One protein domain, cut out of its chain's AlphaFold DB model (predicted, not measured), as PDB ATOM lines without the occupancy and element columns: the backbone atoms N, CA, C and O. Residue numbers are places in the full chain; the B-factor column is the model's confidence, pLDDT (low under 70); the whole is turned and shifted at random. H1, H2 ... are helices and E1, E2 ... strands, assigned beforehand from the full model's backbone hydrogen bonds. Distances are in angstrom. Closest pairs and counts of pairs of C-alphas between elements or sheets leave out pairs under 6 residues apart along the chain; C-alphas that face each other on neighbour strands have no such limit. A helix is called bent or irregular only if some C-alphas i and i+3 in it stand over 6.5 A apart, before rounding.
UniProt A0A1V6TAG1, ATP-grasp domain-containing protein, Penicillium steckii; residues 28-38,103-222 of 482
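Overview. This is residues 28 to 38 and 103 to 222 of the 482 residues of the protein "ATP-grasp domain-containing protein" of Penicillium steckii (UniProt A0A1V6TAG1). What shape is it? With little regular structure, a small all-parallel sheet, E2 E1 E3 E4, has H1 over one face and H2 over the other, amid long loops. How large? The 131 printed residues, 52 in named elements (E1 H1 E2 H2 E3 H3 E4 H4, mixed class), are compact: radius of gyration of the C-alphas 14.2 A, spans 43 by 34 by 26 A.

Along the chain. Where are the first elements? E1, residues 105 to 110, spans 17.0 A from C-alpha 105 at (197.945, 162.055, 209.075); H1, 127 to 143, spans 26.4 A, irregular with C-alphas 129 and 132 7.9 A apart. And the others? E2 is 147 to 149, H2 169 to 177, E3 182 to 184, H3 194 to 197, E4 209 to 211, and H4 215 to 221, ending at C-alpha 221 (194.543, 137.082, 194.575).

Arrangement. Which strands pair? Within hydrogen-bond range are N 149 and O 106, 2.8 A, N 107 and O 182, 2.9 A, and N 183 and O 209, 2.8 A. Where are the helices? H1, height 7.6 A, and H2, 9.7 A, are on opposite faces; H3 and H4 are not on the sheet.

Size, cuts and confidence. Is anything cut? Residues 39 to 102 are not printed, a 16.0 A gap between C-alphas 38 and 103. Where is confidence low? Residues 28 to 38 and 119 to 121 are under 70.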
ATOM      1  N   GLU A  28     205.617 136.930 208.959       43.56
ATOM      2  CA  GLU A  28     204.691 137.714 209.776       43.56
ATOM      3  C   GLU A  28     204.280 138.996 209.036       43.56
ATOM      4  O   GLU A  28     205.131 139.719 208.510       43.56
ATOM      5  N   ILE A  29     202.980 139.297 208.990       43.69
ATOM      6  CA  ILE A  29     202.488 140.618 208.581       43.69
ATOM      7  C   ILE A  29     203.095 141.629 209.565       43.69
ATOM      8  O   ILE A  29     202.762 141.609 210.748       43.69
ATOM      9  N   ARG A  30     204.031 142.469 209.103       45.03
ATOM     10  CA  ARG A  30     204.860 143.307 209.994       45.03
ATOM     11  C   ARG A  30     204.135 144.528 210.556       45.03
ATOM     12  O   ARG A  30     204.571 145.078 211.562       45.03
ATOM     13  N   TYR A  31     203.049 144.956 209.920       45.66
ATOM     14  CA  TYR A  31     202.352 146.199 210.247       45.66
ATOM     15  C   TYR A  31     200.898 145.922 210.592       45.66
ATOM     16  O   TYR A  31     200.282 144.994 210.065       45.66
ATOM     17  N   LYS A  32     200.314 146.770 211.445       46.03
ATOM     18  CA  LYS A  32     198.871 146.736 211.678       46.03
ATOM     19  C   LYS A  32     198.167 147.170 210.394       46.03
ATOM     20  O   LYS A  32     198.116 148.357 210.068       46.03
ATOM     21  N   MET A  33     197.625 146.194 209.672       41.75
ATOM     22  CA  MET A  33     196.648 146.453 208.623       41.75
ATOM     23  C   MET A  33     195.419 147.051 209.291       41.75
ATOM     24  O   MET A  33     194.848 146.471 210.217       41.75
ATOM     25  N   VAL A  34     195.054 148.249 208.863       41.25
ATOM     26  CA  VAL A  34     193.915 148.964 209.413       41.25
ATOM     27  C   VAL A  34     192.801 148.855 208.391       41.25
ATOM     28  O   VAL A  34     192.841 149.475 207.331       41.25
ATOM     29  N   PHE A  35     191.805 148.036 208.735       38.06
ATOM     30  CA  PHE A  35     190.441 148.194 208.234       38.06
ATOM     31  C   PHE A  35     190.012 149.652 208.467       38.06
ATOM     32  O   PHE A  35     190.623 150.345 209.282       38.06
ATOM     33  N   ALA A  36     188.919 150.138 207.887       32.25
ATOM     34  CA  ALA A  36     188.187 151.154 208.648       32.25
ATOM     35  C   ALA A  36     187.928 150.522 210.049       32.25
ATOM     36  O   ALA A  36     187.292 149.486 210.133       32.25
ATOM     37  N   TYR A  37     188.630 151.011 211.079       34.66
ATOM     38  CA  TYR A  37     189.347 150.226 212.119       34.66
ATOM     39  C   TYR A  37     188.502 149.282 213.025       34.66
ATOM     40  O   TYR A  37     187.293 149.370 213.040       34.66
ATOM     41  N   VAL A  38     189.121 148.410 213.842       23.80
ATOM     42  CA  VAL A  38     188.471 147.630 214.932       23.80
ATOM     43  C   VAL A  38     189.343 147.694 216.195       23.80
ATOM     44  O   VAL A  38     190.536 147.388 216.088       23.80
ATOM     45  N   LYS A 103     194.335 162.729 215.353       75.56
ATOM     46  CA  LYS A 103     193.701 162.761 214.041       75.56
ATOM     47  C   LYS A 103     194.663 162.156 213.003       75.56
ATOM     48  O   LYS A 103     195.837 162.534 213.004       75.56
ATOM     49  N   PRO A 104     194.194 161.248 212.126       87.50
ATOM     50  CA  PRO A 104     195.042 160.625 211.117       87.50
ATOM     51  C   PRO A 104     195.798 161.649 210.267       87.50
ATOM     52  O   PRO A 104     195.230 162.650 209.822       87.50
ATOM     53  N   VAL A 105     197.074 161.353 210.023       94.19
ATOM     54  CA  VAL A 105     197.945 162.055 209.075       94.19
ATOM     55  C   VAL A 105     198.253 161.075 207.956       94.19
ATOM     56  O   VAL A 105     198.949 160.083 208.182       94.19
ATOM     57  N   ILE A 106     197.662 161.314 206.792       95.38
ATOM     58  CA  ILE A 106     197.544 160.323 205.723       95.38
ATOM     59  C   ILE A 106     198.513 160.670 204.597       95.38
ATOM     60  O   ILE A 106     198.489 161.790 204.096       95.38
ATOM     61  N   ALA A 107     199.316 159.705 204.159       97.12
ATOM     62  CA  ALA A 107     200.049 159.781 202.899       97.12
ATOM     63  C   ALA A 107     199.505 158.733 201.924       97.12
ATOM     64  O   ALA A 107     199.239 157.595 202.314       97.12
ATOM     65  N   VAL A 108     199.328 159.110 200.658       95.88
ATOM     66  CA  VAL A 108     198.821 158.216 199.608       95.88
ATOM     67  C   VAL A 108     199.976 157.768 198.723       95.88
ATOM     68  O   VAL A 108     200.774 158.595 198.278       95.88
ATOM     69  N   LEU A 109     200.069 156.462 198.476       95.56
ATOM     70  CA  LEU A 109     201.082 155.885 197.597       95.56
ATOM     71  C   LEU A 109     200.584 155.745 196.160       95.56
ATOM     72  O   LEU A 109     199.390 155.555 195.920       95.56
ATOM     73  N   TYR A 110     201.524 155.756 195.221       93.75
ATOM     74  CA  TYR A 110     201.333 155.341 193.837       93.75
ATOM     75  C   TYR A 110     202.390 154.288 193.456       93.75
ATOM     76  O   TYR A 110     203.466 154.226 194.048       93.75
ATOM     77  N   GLN A 111     202.094 153.480 192.442       92.81
ATOM     78  CA  GLN A 111     202.986 152.463 191.892       92.81
ATOM     79  C   GLN A 111     204.187 153.090 191.172       92.81
ATOM     80  O   GLN A 111     204.079 153.545 190.033       92.81
ATOM     81  N   ALA A 112     205.345 153.059 191.815       93.44
ATOM     82  CA  ALA A 112     206.650 153.307 191.215       93.44
ATOM     83  C   ALA A 112     207.425 151.998 190.996       93.44
ATOM     84  O   ALA A 112     208.203 151.900 190.048       93.44
ATOM     85  N   LEU A 113     207.186 150.987 191.834       91.38
ATOM     86  CA  LEU A 113     207.808 149.675 191.721       91.38
ATOM     87  C   LEU A 113     207.149 148.803 190.643       91.38
ATOM     88  O   LEU A 113     205.922 148.748 190.476       91.38
ATOM     89  N   ALA A 114     207.993 148.064 189.925       86.44
ATOM     90  CA  ALA A 114     207.545 146.951 189.104       86.44
ATOM     91  C   ALA A 114     207.173 145.771 190.020       86.44
ATOM     92  O   ALA A 114     207.932 145.464 190.943       86.44
ATOM     93  N   PRO A 115     206.031 145.103 189.791       81.00
ATOM     94  CA  PRO A 115     205.704 143.905 190.542       81.00
ATOM     95  C   PRO A 115     206.653 142.756 190.156       81.00
ATOM     96  O   PRO A 115     207.161 142.740 189.026       81.00
ATOM     97  N   PRO A 116     206.881 141.783 191.056       81.62
ATOM     98  CA  PRO A 116     207.776 140.662 190.801       81.62
ATOM     99  C   PRO A 116     207.369 139.842 189.574       81.62
ATOM    100  O   PRO A 116     206.217 139.858 189.130       81.62
ATOM    101  N   ILE A 117     208.346 139.119 189.032       81.56
ATOM    102  CA  ILE A 117     208.137 138.135 187.972       81.56
ATOM    103  C   ILE A 117     207.854 136.788 188.644       81.56
ATOM    104  O   ILE A 117     208.725 136.246 189.320       81.56
ATOM    105  N   TYR A 118     206.659 136.242 188.434       71.62
ATOM    106  CA  TYR A 118     206.267 134.898 188.855       71.62
ATOM    107  C   TYR A 118     206.265 133.991 187.636       71.62
ATOM    108  O   TYR A 118     205.558 134.273 186.670       71.62
ATOM    109  N   ASP A 119     207.079 132.936 187.666       66.88
ATOM    110  CA  ASP A 119     207.159 131.940 186.592       66.88
ATOM    111  C   ASP A 119     207.327 132.562 185.190       66.88
ATOM    112  O   ASP A 119     206.706 132.154 184.213       66.88
ATOM    113  N   GLY A 120     208.162 133.605 185.100       66.94
ATOM    114  CA  GLY A 120     208.431 134.340 183.857       66.94
ATOM    115  C   GLY A 120     207.446 135.471 183.533       66.94
ATOM    116  O   GLY A 120     207.707 136.236 182.609       66.94
ATOM    117  N   VAL A 121     206.379 135.650 184.319       67.38
ATOM    118  CA  VAL A 121     205.321 136.649 184.080       67.38
ATOM    119  C   VAL A 121     205.322 137.741 185.131       67.38
ATOM    120  O   VAL A 121     205.279 137.466 186.327       67.38
ATOM    121  N   SER A 122     205.251 138.997 184.703       73.56
ATOM    122  CA  SER A 122     204.929 140.113 185.593       73.56
ATOM    123  C   SER A 122     203.736 140.893 185.062       73.56
ATOM    124  O   SER A 122     203.534 141.038 183.856       73.56
ATOM    125  N   LYS A 123     202.931 141.418 185.987       73.56
ATOM    126  CA  LYS A 123     201.818 142.305 185.658       73.56
ATOM    127  C   LYS A 123     202.392 143.642 185.181       73.56
ATOM    128  O   LYS A 123     203.036 144.326 185.978       73.56
ATOM    129  N   PRO A 124     202.136 144.082 183.935       74.38
ATOM    130  CA  PRO A 124     202.734 145.317 183.446       74.38
ATOM    131  C   PRO A 124     202.277 146.513 184.304       74.38
ATOM    132  O   PRO A 124     201.120 146.544 184.756       74.38
ATOM    133  N   PRO A 125     203.154 147.495 184.583       77.56
ATOM    134  CA  PRO A 125     202.800 148.652 185.400       77.56
ATOM    135  C   PRO A 125     201.740 149.515 184.704       77.56
ATOM    136  O   PRO A 125     201.658 149.567 183.475       77.56
ATOM    137  N   LYS A 126     200.899 150.204 185.487       76.94
ATOM    138  CA  LYS A 126     199.992 151.211 184.911       76.94
ATOM    139  C   LYS A 126     200.839 152.400 184.433       76.94
ATOM    140  O   LYS A 126     201.667 152.861 185.221       76.94
ATOM    141  N   PRO A 127     200.604 152.973 183.240       80.19
ATOM    142  CA  PRO A 127     201.155 154.285 182.907       80.19
ATOM    143  C   PRO A 127     200.805 155.312 183.995       80.19
ATOM    144  O   PRO A 127     199.651 155.403 184.419       80.19
ATOM    145  N   GLY A 128     201.808 156.025 184.510       83.25
ATOM    146  CA  GLY A 128     201.643 156.964 185.627       83.25
ATOM    147  C   GLY A 128     201.387 156.318 186.995       83.25
ATOM    148  O   GLY A 128     201.176 157.034 187.967       83.25
ATOM    149  N   GLY A 129     201.391 154.987 187.107       86.19
ATOM    150  CA  GLY A 129     201.469 154.304 188.394       86.19
ATOM    151  C   GLY A 129     200.285 154.519 189.337       86.19
ATOM    152  O   GLY A 129     200.478 154.491 190.537       86.19
ATOM    153  N   TYR A 130     199.068 154.762 188.844       86.12
ATOM    154  CA  TYR A 130     197.902 155.117 189.687       86.12
ATOM    155  C   TYR A 130     197.998 156.465 190.409       86.12
ATOM    156  O   TYR A 130     197.206 156.747 191.307       86.12
ATOM    157  N   ARG A 131     198.931 157.322 190.002       88.56
ATOM    158  CA  ARG A 131     199.057 158.684 190.522       88.56
ATOM    159  C   ARG A 131     197.789 159.512 190.300       88.56
ATOM    160  O   ARG A 131     197.430 160.309 191.152       88.56
ATOM    161  N   ASP A 132     197.086 159.252 189.203       83.81
ATOM    162  CA  ASP A 132     195.794 159.849 188.871       83.81
ATOM    163  C   ASP A 132     194.729 159.562 189.947       83.81
ATOM    164  O   ASP A 132     194.179 160.487 190.539       83.81
ATOM    165  N   SER A 133     194.470 158.288 190.260       83.62
ATOM    166  CA  SER A 133     193.484 157.926 191.286       83.62
ATOM    167  C   SER A 133     193.970 158.228 192.699       83.62
ATOM    168  O   SER A 133     193.161 158.537 193.569       83.62
ATOM    169  N   GLY A 134     195.281 158.168 192.934       89.69
ATOM    170  CA  GLY A 134     195.870 158.552 194.211       89.69
ATOM    171  C   GLY A 134     195.659 160.037 194.504       89.69
ATOM    172  O   GLY A 134     195.291 160.384 195.625       89.69
ATOM    173  N   ALA A 135     195.817 160.899 193.493       90.31
ATOM    174  CA  ALA A 135     195.565 162.329 193.621       90.31
ATOM    175  C   ALA A 135     194.099 162.617 193.961       90.31
ATOM    176  O   ALA A 135     193.838 163.394 194.875       90.31
ATOM    177  N   ASP A 136     193.151 161.926 193.316       85.75
ATOM    178  CA  ASP A 136     191.722 162.066 193.632       85.75
ATOM    179  C   ASP A 136     191.422 161.679 195.091       85.75
ATOM    180  O   ASP A 136     190.694 162.385 195.788       85.75
ATOM    181  N   VAL A 137     192.009 160.574 195.572       88.56
ATOM    182  CA  VAL A 137     191.863 160.112 196.964       88.56
ATOM    183  C   VAL A 137     192.451 161.134 197.938       88.56
ATOM    184  O   VAL A 137     191.778 161.536 198.887       88.56
ATOM    185  N   ALA A 138     193.683 161.583 197.701       91.06
ATOM    186  CA  ALA A 138     194.374 162.554 198.545       91.06
ATOM    187  C   ALA A 138     193.623 163.896 198.600       91.06
ATOM    188  O   ALA A 138     193.399 164.451 199.680       91.06
ATOM    189  N   TYR A 139     193.164 164.383 197.448       89.12
ATOM    190  CA  TYR A 139     192.360 165.593 197.346       89.12
ATOM    191  C   TYR A 139     191.032 165.449 198.101       89.12
ATOM    192  O   TYR A 139     190.691 166.312 198.912       89.12
ATOM    193  N   ALA A 140     190.301 164.346 197.903       85.75
ATOM    194  CA  ALA A 140     189.030 164.096 198.582       85.75
ATOM    195  C   ALA A 140     189.189 164.030 200.110       85.75
ATOM    196  O   ALA A 140     188.413 164.654 200.834       85.75
ATOM    197  N   LEU A 141     190.225 163.346 200.608       86.12
ATOM    198  CA  LEU A 141     190.541 163.286 202.038       86.12
ATOM    199  C   LEU A 141     190.851 164.677 202.610       86.12
ATOM    200  O   LEU A 141     190.330 165.036 203.668       86.12
ATOM    201  N   SER A 142     191.639 165.482 201.892       87.25
ATOM    202  CA  SER A 142     191.956 166.862 202.278       87.25
ATOM    203  C   SER A 142     190.693 167.730 202.357       87.25
ATOM    204  O   SER A 142     190.452 168.410 203.357       87.25
ATOM    205  N   ARG A 143     189.808 167.636 201.354       87.00
ATOM    206  CA  ARG A 143     188.502 168.322 201.350       87.00
ATOM    207  C   ARG A 143     187.560 167.828 202.449       87.00
ATOM    208  O   ARG A 143     186.757 168.617 202.937       87.00
ATOM    209  N   GLY A 144     187.687 166.567 202.859       80.06
ATOM    210  CA  GLY A 144     187.006 165.978 204.016       80.06
ATOM    211  C   GLY A 144     187.589 166.398 205.371       80.06
ATOM    212  O   GLY A 144     187.159 165.899 206.407       80.06
ATOM    213  N   GLY A 145     188.579 167.298 205.388       82.69
ATOM    214  CA  GLY A 145     189.182 167.831 206.606       82.69
ATOM    215  C   GLY A 145     190.216 166.911 207.256       82.69
ATOM    216  O   GLY A 145     190.621 167.174 208.393       82.69
ATOM    217  N   TYR A 146     190.650 165.838 206.587       86.19
ATOM    218  CA  TYR A 146     191.779 165.024 207.042       86.19
ATOM    219  C   TYR A 146     193.104 165.720 206.732       86.19
ATOM    220  O   TYR A 146     193.238 166.423 205.731       86.19
ATOM    221  N   LYS A 147     194.113 165.508 207.585       93.56
ATOM    222  CA  LYS A 147     195.466 165.985 207.296       93.56
ATOM    223  C   LYS A 147     196.103 165.031 206.291       93.56
ATOM    224  O   LYS A 147     196.403 163.889 206.632       93.56
ATOM    225  N   VAL A 148     196.309 165.509 205.071       95.44
ATOM    226  CA  VAL A 148     196.957 164.758 203.993       95.44
ATOM    227  C   VAL A 148     198.352 165.326 203.772       95.44
ATOM    228  O   VAL A 148     198.505 166.538 203.637       95.44
ATOM    229  N   LEU A 149     199.362 164.459 203.787       97.31
ATOM    230  CA  LEU A 149     200.723 164.813 203.408       97.31
ATOM    231  C   LEU A 149     200.873 164.716 201.897       97.31
ATOM    232  O   LEU A 149     200.359 163.789 201.267       97.31
ATOM    233  N   THR A 150     201.611 165.663 201.342       96.56
ATOM    234  CA  THR A 150     201.879 165.782 199.916       96.56
ATOM    235  C   THR A 150     203.370 166.030 199.694       96.56
ATOM    236  O   THR A 150     203.987 166.724 200.504       96.56
ATOM    237  N   PRO A 151     203.974 165.521 198.598       94.06
ATOM    238  CA  PRO A 151     205.388 165.767 198.287       94.06
ATOM    239  C   PRO A 151     205.770 167.250 198.165       94.06
ATOM    240  O   PRO A 151     206.945 167.593 198.276       94.06
ATOM    241  N   VAL A 152     204.789 168.123 197.923       93.94
ATOM    242  CA  VAL A 152     204.942 169.581 197.871       93.94
ATOM    243  C   VAL A 152     204.012 170.251 198.886       93.94
ATOM    244  O   VAL A 152     202.932 169.741 199.168       93.94
ATOM    245  N   ASN A 153     204.398 171.416 199.414       90.38
ATOM    246  CA  ASN A 153     203.651 172.100 200.483       90.38
ATOM    247  C   ASN A 153     202.293 172.665 200.034       90.38
ATOM    248  O   ASN A 153     201.352 172.732 200.822       90.38
ATOM    249  N   THR A 154     202.200 173.103 198.780       92.56
ATOM    250  CA  THR A 154     200.999 173.706 198.187       92.56
ATOM    251  C   THR A 154     200.646 172.936 196.919       92.56
ATOM    252  O   THR A 154     201.042 173.357 195.829       92.56
ATOM    253  N   PRO A 155     199.986 171.771 197.046       93.69
ATOM    254  CA  PRO A 155     199.695 170.920 195.905       93.69
ATOM    255  C   PRO A 155     198.647 171.568 194.996       93.69
ATOM    256  O   PRO A 155     197.589 172.005 195.451       93.69
ATOM    257  N   ASP A 156     198.942 171.616 193.700       91.25
ATOM    258  CA  ASP A 156     197.989 172.047 192.675       91.25
ATOM    259  C   ASP A 156     196.930 170.944 192.453       91.25
ATOM    260  O   ASP A 156     197.301 169.821 192.102       91.25
ATOM    261  N   PRO A 157     195.622 171.215 192.633       89.00
ATOM    262  CA  PRO A 157     194.557 170.247 192.355       89.00
ATOM    263  C   PRO A 157     194.514 169.733 190.909       89.00
ATOM    264  O   PRO A 157     193.895 168.702 190.658       89.00
ATOM    265  N   THR A 158     195.131 170.445 189.965       88.44
ATOM    266  CA  THR A 158     195.191 170.070 188.546       88.44
ATOM    267  C   THR A 158     196.430 169.243 188.191       88.44
ATOM    268  O   THR A 158     196.445 168.597 187.145       88.44
ATOM    269  N   ASP A 159     197.435 169.178 189.073       89.88
ATOM    270  CA  ASP A 159     198.652 168.392 188.861       89.88
ATOM    271  C   ASP A 159     198.705 167.175 189.794       89.88
ATOM    272  O   ASP A 159     199.047 167.255 190.977       89.88
ATOM    273  N   GLN A 160     198.437 165.999 189.229       88.25
ATOM    274  CA  GLN A 160     198.476 164.715 189.937       88.25
ATOM    275  C   GLN A 160     199.836 164.396 190.595       88.25
ATOM    276  O   GLN A 160     199.893 163.603 191.535       88.25
ATOM    277  N   ASN A 161     200.941 164.993 190.131       91.75
ATOM    278  CA  ASN A 161     202.286 164.764 190.673       91.75
ATOM    279  C   ASN A 161     202.475 165.336 192.073       91.75
ATOM    280  O   ASN A 161     203.367 164.904 192.798       91.75
ATOM    281  N   HIS A 162     201.617 166.267 192.472       94.38
ATOM    282  CA  HIS A 162     201.736 166.957 193.742       94.38
ATOM    283  C   HIS A 162     201.120 166.212 194.927       94.38
ATOM    284  O   HIS A 162     201.289 166.660 196.054       94.38
ATOM    285  N   TRP A 163     200.427 165.089 194.712       95.75
ATOM    286  CA  TRP A 163     199.536 164.521 195.732       95.75
ATOM    287  C   TRP A 163     199.987 163.197 196.353       95.75
ATOM    288  O   TRP A 163     199.502 162.847 197.426       95.75
ATOM    289  N   CYS A 164     200.872 162.439 195.700       95.94
ATOM    290  CA  CYS A 164     201.174 161.056 196.091       95.94
ATOM    291  C   CYS A 164     202.673 160.775 196.172       95.94
ATOM    292  O   CYS A 164     203.456 161.285 195.374       95.94
ATOM    293  N   TYR A 165     203.051 159.874 197.075       97.50
ATOM    294  CA  TYR A 165     204.418 159.379 197.231       97.50
ATOM    295  C   TYR A 165     204.623 158.086 196.425       97.50
ATOM    296  O   TYR A 165     203.677 157.310 196.277       97.50
ATOM    297  N   PRO A 166     205.829 157.821 195.896       96.69
ATOM    298  CA  PRO A 166     206.123 156.529 195.289       96.69
ATOM    299  C   PRO A 166     206.105 155.421 196.347       96.69
ATOM    300  O   PRO A 166     206.491 155.638 197.492       96.69
ATOM    301  N   ASP A 167     205.716 154.215 195.950       95.56
ATOM    302  CA  ASP A 167     205.749 153.013 196.791       95.56
ATOM    303  C   ASP A 167     207.143 152.366 196.935       95.56
ATOM    304  O   ASP A 167     207.252 151.237 197.417       95.56
ATOM    305  N   THR A 168     208.216 153.075 196.558       96.44
ATOM    306  CA  THR A 168     209.591 152.652 196.863       96.44
ATOM    307  C   THR A 168     209.873 152.758 198.363       96.44
ATOM    308  O   THR A 168     209.181 153.476 199.089       96.44
ATOM    309  N   GLU A 169     210.907 152.062 198.845       95.88
ATOM    310  CA  GLU A 169     211.307 152.126 200.255       95.88
ATOM    311  C   GLU A 169     211.616 153.570 200.686       95.88
ATOM    312  O   GLU A 169     211.132 154.022 201.723       95.88
ATOM    313  N   GLU A 170     212.318 154.334 199.844       97.12
ATOM    314  CA  GLU A 170     212.658 155.739 200.088       97.12
ATOM    315  C   GLU A 170     211.418 156.640 200.077       97.12
ATOM    316  O   GLU A 170     211.308 157.559 200.891       97.12
ATOM    317  N   GLY A 171     210.472 156.381 199.170       97.25
ATOM    318  CA  GLY A 171     209.219 157.129 199.070       97.25
ATOM    319  C   GLY A 171     208.350 156.971 200.310       97.25
ATOM    320  O   GLY A 171     207.876 157.962 200.874       97.25
ATOM    321  N   ILE A 172     208.196 155.730 200.774       96.81
ATOM    322  CA  ILE A 172     207.440 155.412 201.987       96.81
ATOM    323  C   ILE A 172     208.147 155.993 203.214       96.81
ATOM    324  O   ILE A 172     207.500 156.647 204.033       96.81
ATOM    325  N   LEU A 173     209.467 155.812 203.329       96.50
ATOM    326  CA  LEU A 173     210.241 156.353 204.445       96.50
ATOM    327  C   LEU A 173     210.145 157.881 204.510       96.50
ATOM    328  O   LEU A 173     209.943 158.427 205.590       96.50
ATOM    329  N   SER A 174     210.205 158.568 203.367       96.94
ATOM    330  CA  SER A 174     210.038 160.023 203.289       96.94
ATOM    331  C   SER A 174     208.679 160.479 203.827       96.94
ATOM    332  O   SER A 174     208.618 161.401 204.641       96.94
ATOM    333  N   ALA A 175     207.584 159.809 203.446       96.81
ATOM    334  CA  ALA A 175     206.253 160.122 203.967       96.81
ATOM    335  C   ALA A 175     206.169 159.919 205.491       96.81
ATOM    336  O   ALA A 175     205.629 160.757 206.217       96.81
ATOM    337  N   VAL A 176     206.739 158.821 205.988       95.69
ATOM    338  CA  VAL A 176     206.756 158.485 207.417       95.69
ATOM    339  C   VAL A 176     207.603 159.476 208.222       95.69
ATOM    340  O   VAL A 176     207.154 159.961 209.259       95.69
ATOM    341  N   GLN A 177     208.776 159.871 207.721       95.31
ATOM    342  CA  GLN A 177     209.635 160.891 208.337       95.31
ATOM    343  C   GLN A 177     208.978 162.279 208.375       95.31
ATOM    344  O   GLN A 177     209.234 163.056 209.293       95.31
ATOM    345  N   GLN A 178     208.082 162.576 207.430       95.62
ATOM    346  CA  GLN A 178     207.245 163.784 207.434       95.62
ATOM    347  C   GLN A 178     206.054 163.700 208.410       95.62
ATOM    348  O   GLN A 178     205.261 164.639 208.518       95.62
ATOM    349  N   GLY A 179     205.932 162.598 209.154       94.88
ATOM    350  CA  GLY A 179     204.926 162.408 210.195       94.88
ATOM    351  C   GLY A 179     203.662 161.694 209.726       94.88
ATOM    352  O   GLY A 179     202.615 161.854 210.361       94.88
ATOM    353  N   ALA A 180     203.715 160.927 208.629       95.50
ATOM    354  CA  ALA A 180     202.605 160.053 208.265       95.50
ATOM    355  C   ALA A 180     202.347 159.044 209.390       95.50
ATOM    356  O   ALA A 180     203.241 158.323 209.825       95.50
ATOM    357  N   THR A 181     201.096 158.972 209.837       93.00
ATOM    358  CA  THR A 181     200.627 157.934 210.770       93.00
ATOM    359  C   THR A 181     199.835 156.858 210.040       93.00
ATOM    360  O   THR A 181     199.696 155.745 210.540       93.00
ATOM    361  N   HIS A 182     199.308 157.188 208.856       93.19
ATOM    362  CA  HIS A 182     198.535 156.294 208.011       93.19
ATOM    363  C   HIS A 182     199.061 156.341 206.575       93.19
ATOM    364  O   HIS A 182     199.233 157.418 206.005       93.19
ATOM    365  N   ILE A 183     199.266 155.171 205.978       94.06
ATOM    366  CA  ILE A 183     199.644 155.017 204.574       94.06
ATOM    367  C   ILE A 183     198.470 154.419 203.813       94.06
ATOM    368  O   ILE A 183     198.051 153.300 204.100       94.06
ATOM    369  N   TRP A 184     197.954 155.143 202.823       93.62
ATOM    370  CA  TRP A 184     196.987 154.610 201.871       93.62
ATOM    371  C   TRP A 184     197.724 153.974 200.695       93.62
ATOM    372  O   TRP A 184     198.260 154.658 199.821       93.62
ATOM    373  N   ALA A 185     197.732 152.647 200.651       91.75
ATOM    374  CA  ALA A 185     198.436 151.853 199.657       91.75
ATOM    375  C   ALA A 185     197.645 151.743 198.338       91.75
ATOM    376  O   ALA A 185     197.203 150.665 197.942       91.75
ATOM    377  N   ASN A 186     197.475 152.865 197.631       90.00
ATOM    378  CA  ASN A 186     196.887 152.903 196.287       90.00
ATOM    379  C   ASN A 186     197.927 152.472 195.229       90.00
ATOM    380  O   ASN A 186     198.296 153.213 194.320       90.00
ATOM    381  N   THR A 187     198.434 151.249 195.377       88.81
ATOM    382  CA  THR A 187     199.491 150.683 194.532       88.81
ATOM    383  C   THR A 187     199.284 149.185 194.263       88.81
ATOM    384  O   THR A 187     198.318 148.562 194.714       88.81
ATOM    385  N   VAL A 188     200.180 148.586 193.477       86.81
ATOM    386  CA  VAL A 188     200.291 147.143 193.299       86.81
ATOM    387  C   VAL A 188     201.050 146.539 194.473       86.81
ATOM    388  O   VAL A 188     202.264 146.657 194.559       86.81
ATOM    389  N   LEU A 189     200.324 145.864 195.360       86.62
ATOM    390  CA  LEU A 189     200.909 145.167 196.500       86.62
ATOM    391  C   LEU A 189     201.313 143.734 196.132       86.62
ATOM    392  O   LEU A 189     200.591 143.064 195.392       86.62
ATOM    393  N   PHE A 190     202.460 143.302 196.654       87.12
ATOM    394  CA  PHE A 190     203.053 141.977 196.465       87.12
ATOM    395  C   PHE A 190     203.845 141.553 197.713       87.12
ATOM    396  O   PHE A 190     204.159 142.396 198.555       87.12
ATOM    397  N   ALA A 191     204.172 140.266 197.867       84.69
ATOM    398  CA  ALA A 191     204.771 139.747 199.103       84.69
ATOM    399  C   ALA A 191     206.102 140.432 199.490       84.69
ATOM    400  O   ALA A 191     206.363 140.660 200.673       84.69
ATOM    401  N   GLU A 192     206.920 140.805 198.505       89.56
ATOM    402  CA  GLU A 192     208.217 141.469 198.690       89.56
ATOM    403  C   GLU A 192     208.129 142.999 198.834       89.56
ATOM    404  O   GLU A 192     209.159 143.658 198.983       89.56
ATOM    405  N   HIS A 193     206.926 143.579 198.806       90.69
ATOM    406  CA  HIS A 193     206.728 145.030 198.807       90.69
ATOM    407  C   HIS A 193     207.379 145.696 200.042       90.69
ATOM    408  O   HIS A 193     207.291 145.131 201.137       90.69
ATOM    409  N   PRO A 194     207.976 146.905 199.943       93.25
ATOM    410  CA  PRO A 194     208.665 147.540 201.076       93.25
ATOM    411  C   PRO A 194     207.789 147.740 202.321       93.25
ATOM    412  O   PRO A 194     208.263 147.562 203.439       93.25
ATOM    413  N   LEU A 195     206.483 147.983 202.135       89.06
ATOM    414  CA  LEU A 195     205.462 147.948 203.205       89.06
ATOM    415  C   LEU A 195     205.374 146.620 203.976       89.06
ATOM    416  O   LEU A 195     204.591 146.526 204.904       89.06
ATOM    417  N   GLN A 196     206.091 145.576 203.582       84.81
ATOM    418  CA  GLN A 196     206.125 144.276 204.247       84.81
ATOM    419  C   GLN A 196     207.559 143.873 204.614       84.81
ATOM    420  O   GLN A 196     207.768 143.204 205.627       84.81
ATOM    421  N   THR A 197     208.549 144.263 203.811       88.19
ATOM    422  CA  THR A 197     209.926 143.755 203.911       88.19
ATOM    423  C   THR A 197     210.931 144.759 204.467       88.19
ATOM    424  O   THR A 197     211.912 144.324 205.081       88.19
ATOM    425  N   SER A 198     210.677 146.065 204.324       91.12
ATOM    426  CA  SER A 198     211.604 147.119 204.743       91.12
ATOM    427  C   SER A 198     211.940 147.002 206.224       91.12
ATOM    428  O   SER A 198     211.050 146.884 207.069       91.12
ATOM    429  N   THR A 199     213.232 147.023 206.547       92.88
ATOM    430  CA  THR A 199     213.712 147.111 207.932       92.88
ATOM    431  C   THR A 199     213.835 148.556 208.404       92.88
ATOM    432  O   THR A 199     213.803 148.796 209.607       92.88
ATOM    433  N   LEU A 200     213.916 149.523 207.482       92.44
ATOM    434  CA  LEU A 200     213.986 150.956 207.795       92.44
ATOM    435  C   LEU A 200     212.686 151.483 208.415       92.44
ATOM    436  O   LEU A 200     212.683 152.491 209.113       92.44
ATOM    437  N   LEU A 201     211.580 150.784 208.178       88.75
ATOM    438  CA  LEU A 201     210.269 151.103 208.731       88.75
ATOM    439  C   LEU A 201     210.003 150.441 210.098       88.75
ATOM    440  O   LEU A 201     208.961 150.705 210.701       88.75
ATOM    441  N   ASN A 202     210.925 149.613 210.616       88.94
ATOM    442  CA  ASN A 202     210.734 148.862 211.866       88.94
ATOM    443  C   ASN A 202     210.446 149.775 213.065       88.94
ATOM    444  O   ASN A 202     209.553 149.477 213.858       88.94
ATOM    445  N   ASP A 203     211.145 150.907 213.163       89.62
ATOM    446  CA  ASP A 203     210.980 151.863 214.266       89.62
ATOM    447  C   ASP A 203     209.585 152.515 214.275       89.62
ATOM    448  O   ASP A 203     209.121 153.004 215.304       89.62
ATOM    449  N   TYR A 204     208.880 152.470 213.142       89.00
ATOM    450  CA  TYR A 204     207.534 153.012 212.970       89.00
ATOM    451  C   TYR A 204     206.444 151.934 213.021       89.00
ATOM    452  O   TYR A 204     205.264 152.266 213.095       89.00
ATOM    453  N   ALA A 205     206.795 150.644 213.004       81.25
ATOM    454  CA  ALA A 205     205.834 149.551 212.827       81.25
ATOM    455  C   ALA A 205     204.748 149.487 213.919       81.25
ATOM    456  O   ALA A 205     203.627 149.044 213.664       81.25
ATOM    457  N   SER A 206     205.056 149.956 215.132       81.12
ATOM    458  CA  SER A 206     204.117 149.971 216.262       81.12
ATOM    459  C   SER A 206     203.035 151.055 216.155       81.12
ATOM    460  O   SER A 206     201.959 150.897 216.743       81.12
ATOM    461  N   SER A 207     203.298 152.132 215.409       82.94
ATOM    462  CA  SER A 207     202.445 153.324 215.310       82.94
ATOM    463  C   SER A 207     201.889 153.570 213.904       82.94
ATOM    464  O   SER A 207     200.830 154.188 213.773       82.94
ATOM    465  N   LEU A 208     202.557 153.062 212.865       86.44
ATOM    466  CA  LEU A 208     202.157 153.201 211.471       86.44
ATOM    467  C   LEU A 208     200.995 152.264 211.127       86.44
ATOM    468  O   LEU A 208     201.023 151.063 211.401       86.44
ATOM    469  N   LYS A 209     199.979 152.823 210.477       86.56
ATOM    470  CA  LYS A 209     198.774 152.114 210.042       86.56
ATOM    471  C   LYS A 209     198.711 152.071 208.520       86.56
ATOM    472  O   LYS A 209     198.953 153.082 207.867       86.56
ATOM    473  N   VAL A 210     198.359 150.925 207.940       85.56
ATOM    474  CA  VAL A 210     198.244 150.783 206.477       85.56
ATOM    475  C   VAL A 210     196.787 150.573 206.083       85.56
ATOM    476  O   VAL A 210     196.148 149.634 206.554       85.56
ATOM    477  N   ILE A 211     196.288 151.439 205.201       87.19
ATOM    478  CA  ILE A 211     194.994 151.322 204.526       87.19
ATOM    479  C   ILE A 211     195.259 150.701 203.156       87.19
ATOM    480  O   ILE A 211     195.852 151.322 202.275       87.19
ATOM    481  N   GLY A 212     194.852 149.455 202.976       85.25
ATOM    482  CA  GLY A 212     195.140 148.662 201.785       85.25
ATOM    483  C   GLY A 212     194.843 147.197 202.054       85.25
ATOM    484  O   GLY A 212     194.426 146.862 203.160       85.25
ATOM    485  N   GLN A 213     195.065 146.332 201.069       82.44
ATOM    486  CA  GLN A 213     195.025 144.880 201.275       82.44
ATOM    487  C   GLN A 213     196.366 144.393 201.849       82.44
ATOM    488  O   GLN A 213     197.391 145.017 201.571       82.44
ATOM    489  N   PRO A 214     196.426 143.286 202.607       81.88
ATOM    490  CA  PRO A 214     197.705 142.708 203.012       81.88
ATOM    491  C   PRO A 214     198.536 142.320 201.771       81.88
ATOM    492  O   PRO A 214     197.990 141.649 200.887       81.88
ATOM    493  N   PRO A 215     199.830 142.689 201.663       84.19
ATOM    494  CA  PRO A 215     200.576 142.503 200.415       84.19
ATOM    495  C   PRO A 215     200.688 141.053 199.936       84.19
ATOM    496  O   PRO A 215     200.549 140.790 198.744       84.19
ATOM    497  N   ILE A 216     200.847 140.107 200.865       76.44
ATOM    498  CA  ILE A 216     200.883 138.664 200.572       76.44
ATOM    499  C   ILE A 216     199.542 138.181 199.995       76.44
ATOM    500  O   ILE A 216     199.508 137.392 199.054       76.44
ATOM    501  N   CYS A 217     198.423 138.667 200.537       76.44
ATOM    502  CA  CYS A 217     197.091 138.309 200.054       76.44
ATOM    503  C   CYS A 217     196.826 138.914 198.672       76.44
ATOM    504  O   CYS A 217     196.347 138.220 197.779       76.44
ATOM    505  N   ALA A 218     197.170 140.191 198.478       78.00
ATOM    506  CA  ALA A 218     196.988 140.882 197.204       78.00
ATOM    507  C   ALA A 218     197.757 140.207 196.057       78.00
ATOM    508  O   ALA A 218     197.218 140.083 194.963       78.00
ATOM    509  N   ASP A 219     198.977 139.736 196.322       78.19
ATOM    510  CA  ASP A 219     199.790 138.990 195.357       78.19
ATOM    511  C   ASP A 219     199.133 137.680 194.907       78.19
ATOM    512  O   ASP A 219     199.098 137.337 193.723       78.19
ATOM    513  N   ARG A 220     198.585 136.941 195.876       79.94
ATOM    514  CA  ARG A 220     197.947 135.649 195.635       79.94
ATOM    515  C   ARG A 220     196.631 135.813 194.876       79.94
ATOM    516  O   ARG A 220     196.380 135.064 193.942       79.94
ATOM    517  N   PHE A 221     195.826 136.814 195.232       83.44
ATOM    518  CA  PHE A 221     194.543 137.082 194.575       83.44
ATOM    519  C   PHE A 221     194.664 137.859 193.248       83.44
ATOM    520  O   PHE A 221     193.699 137.940 192.495       83.44
ATOM    521  N   ASP A 222     195.837 138.411 192.916       82.69
ATOM    522  CA  ASP A 222     196.100 138.949 191.570       82.69
ATOM    523  C   ASP A 222     196.227 137.819 190.515       82.69
ATOM    524  O   ASP A 222     196.152 138.096 189.312       82.69
TER     525      ASP A 222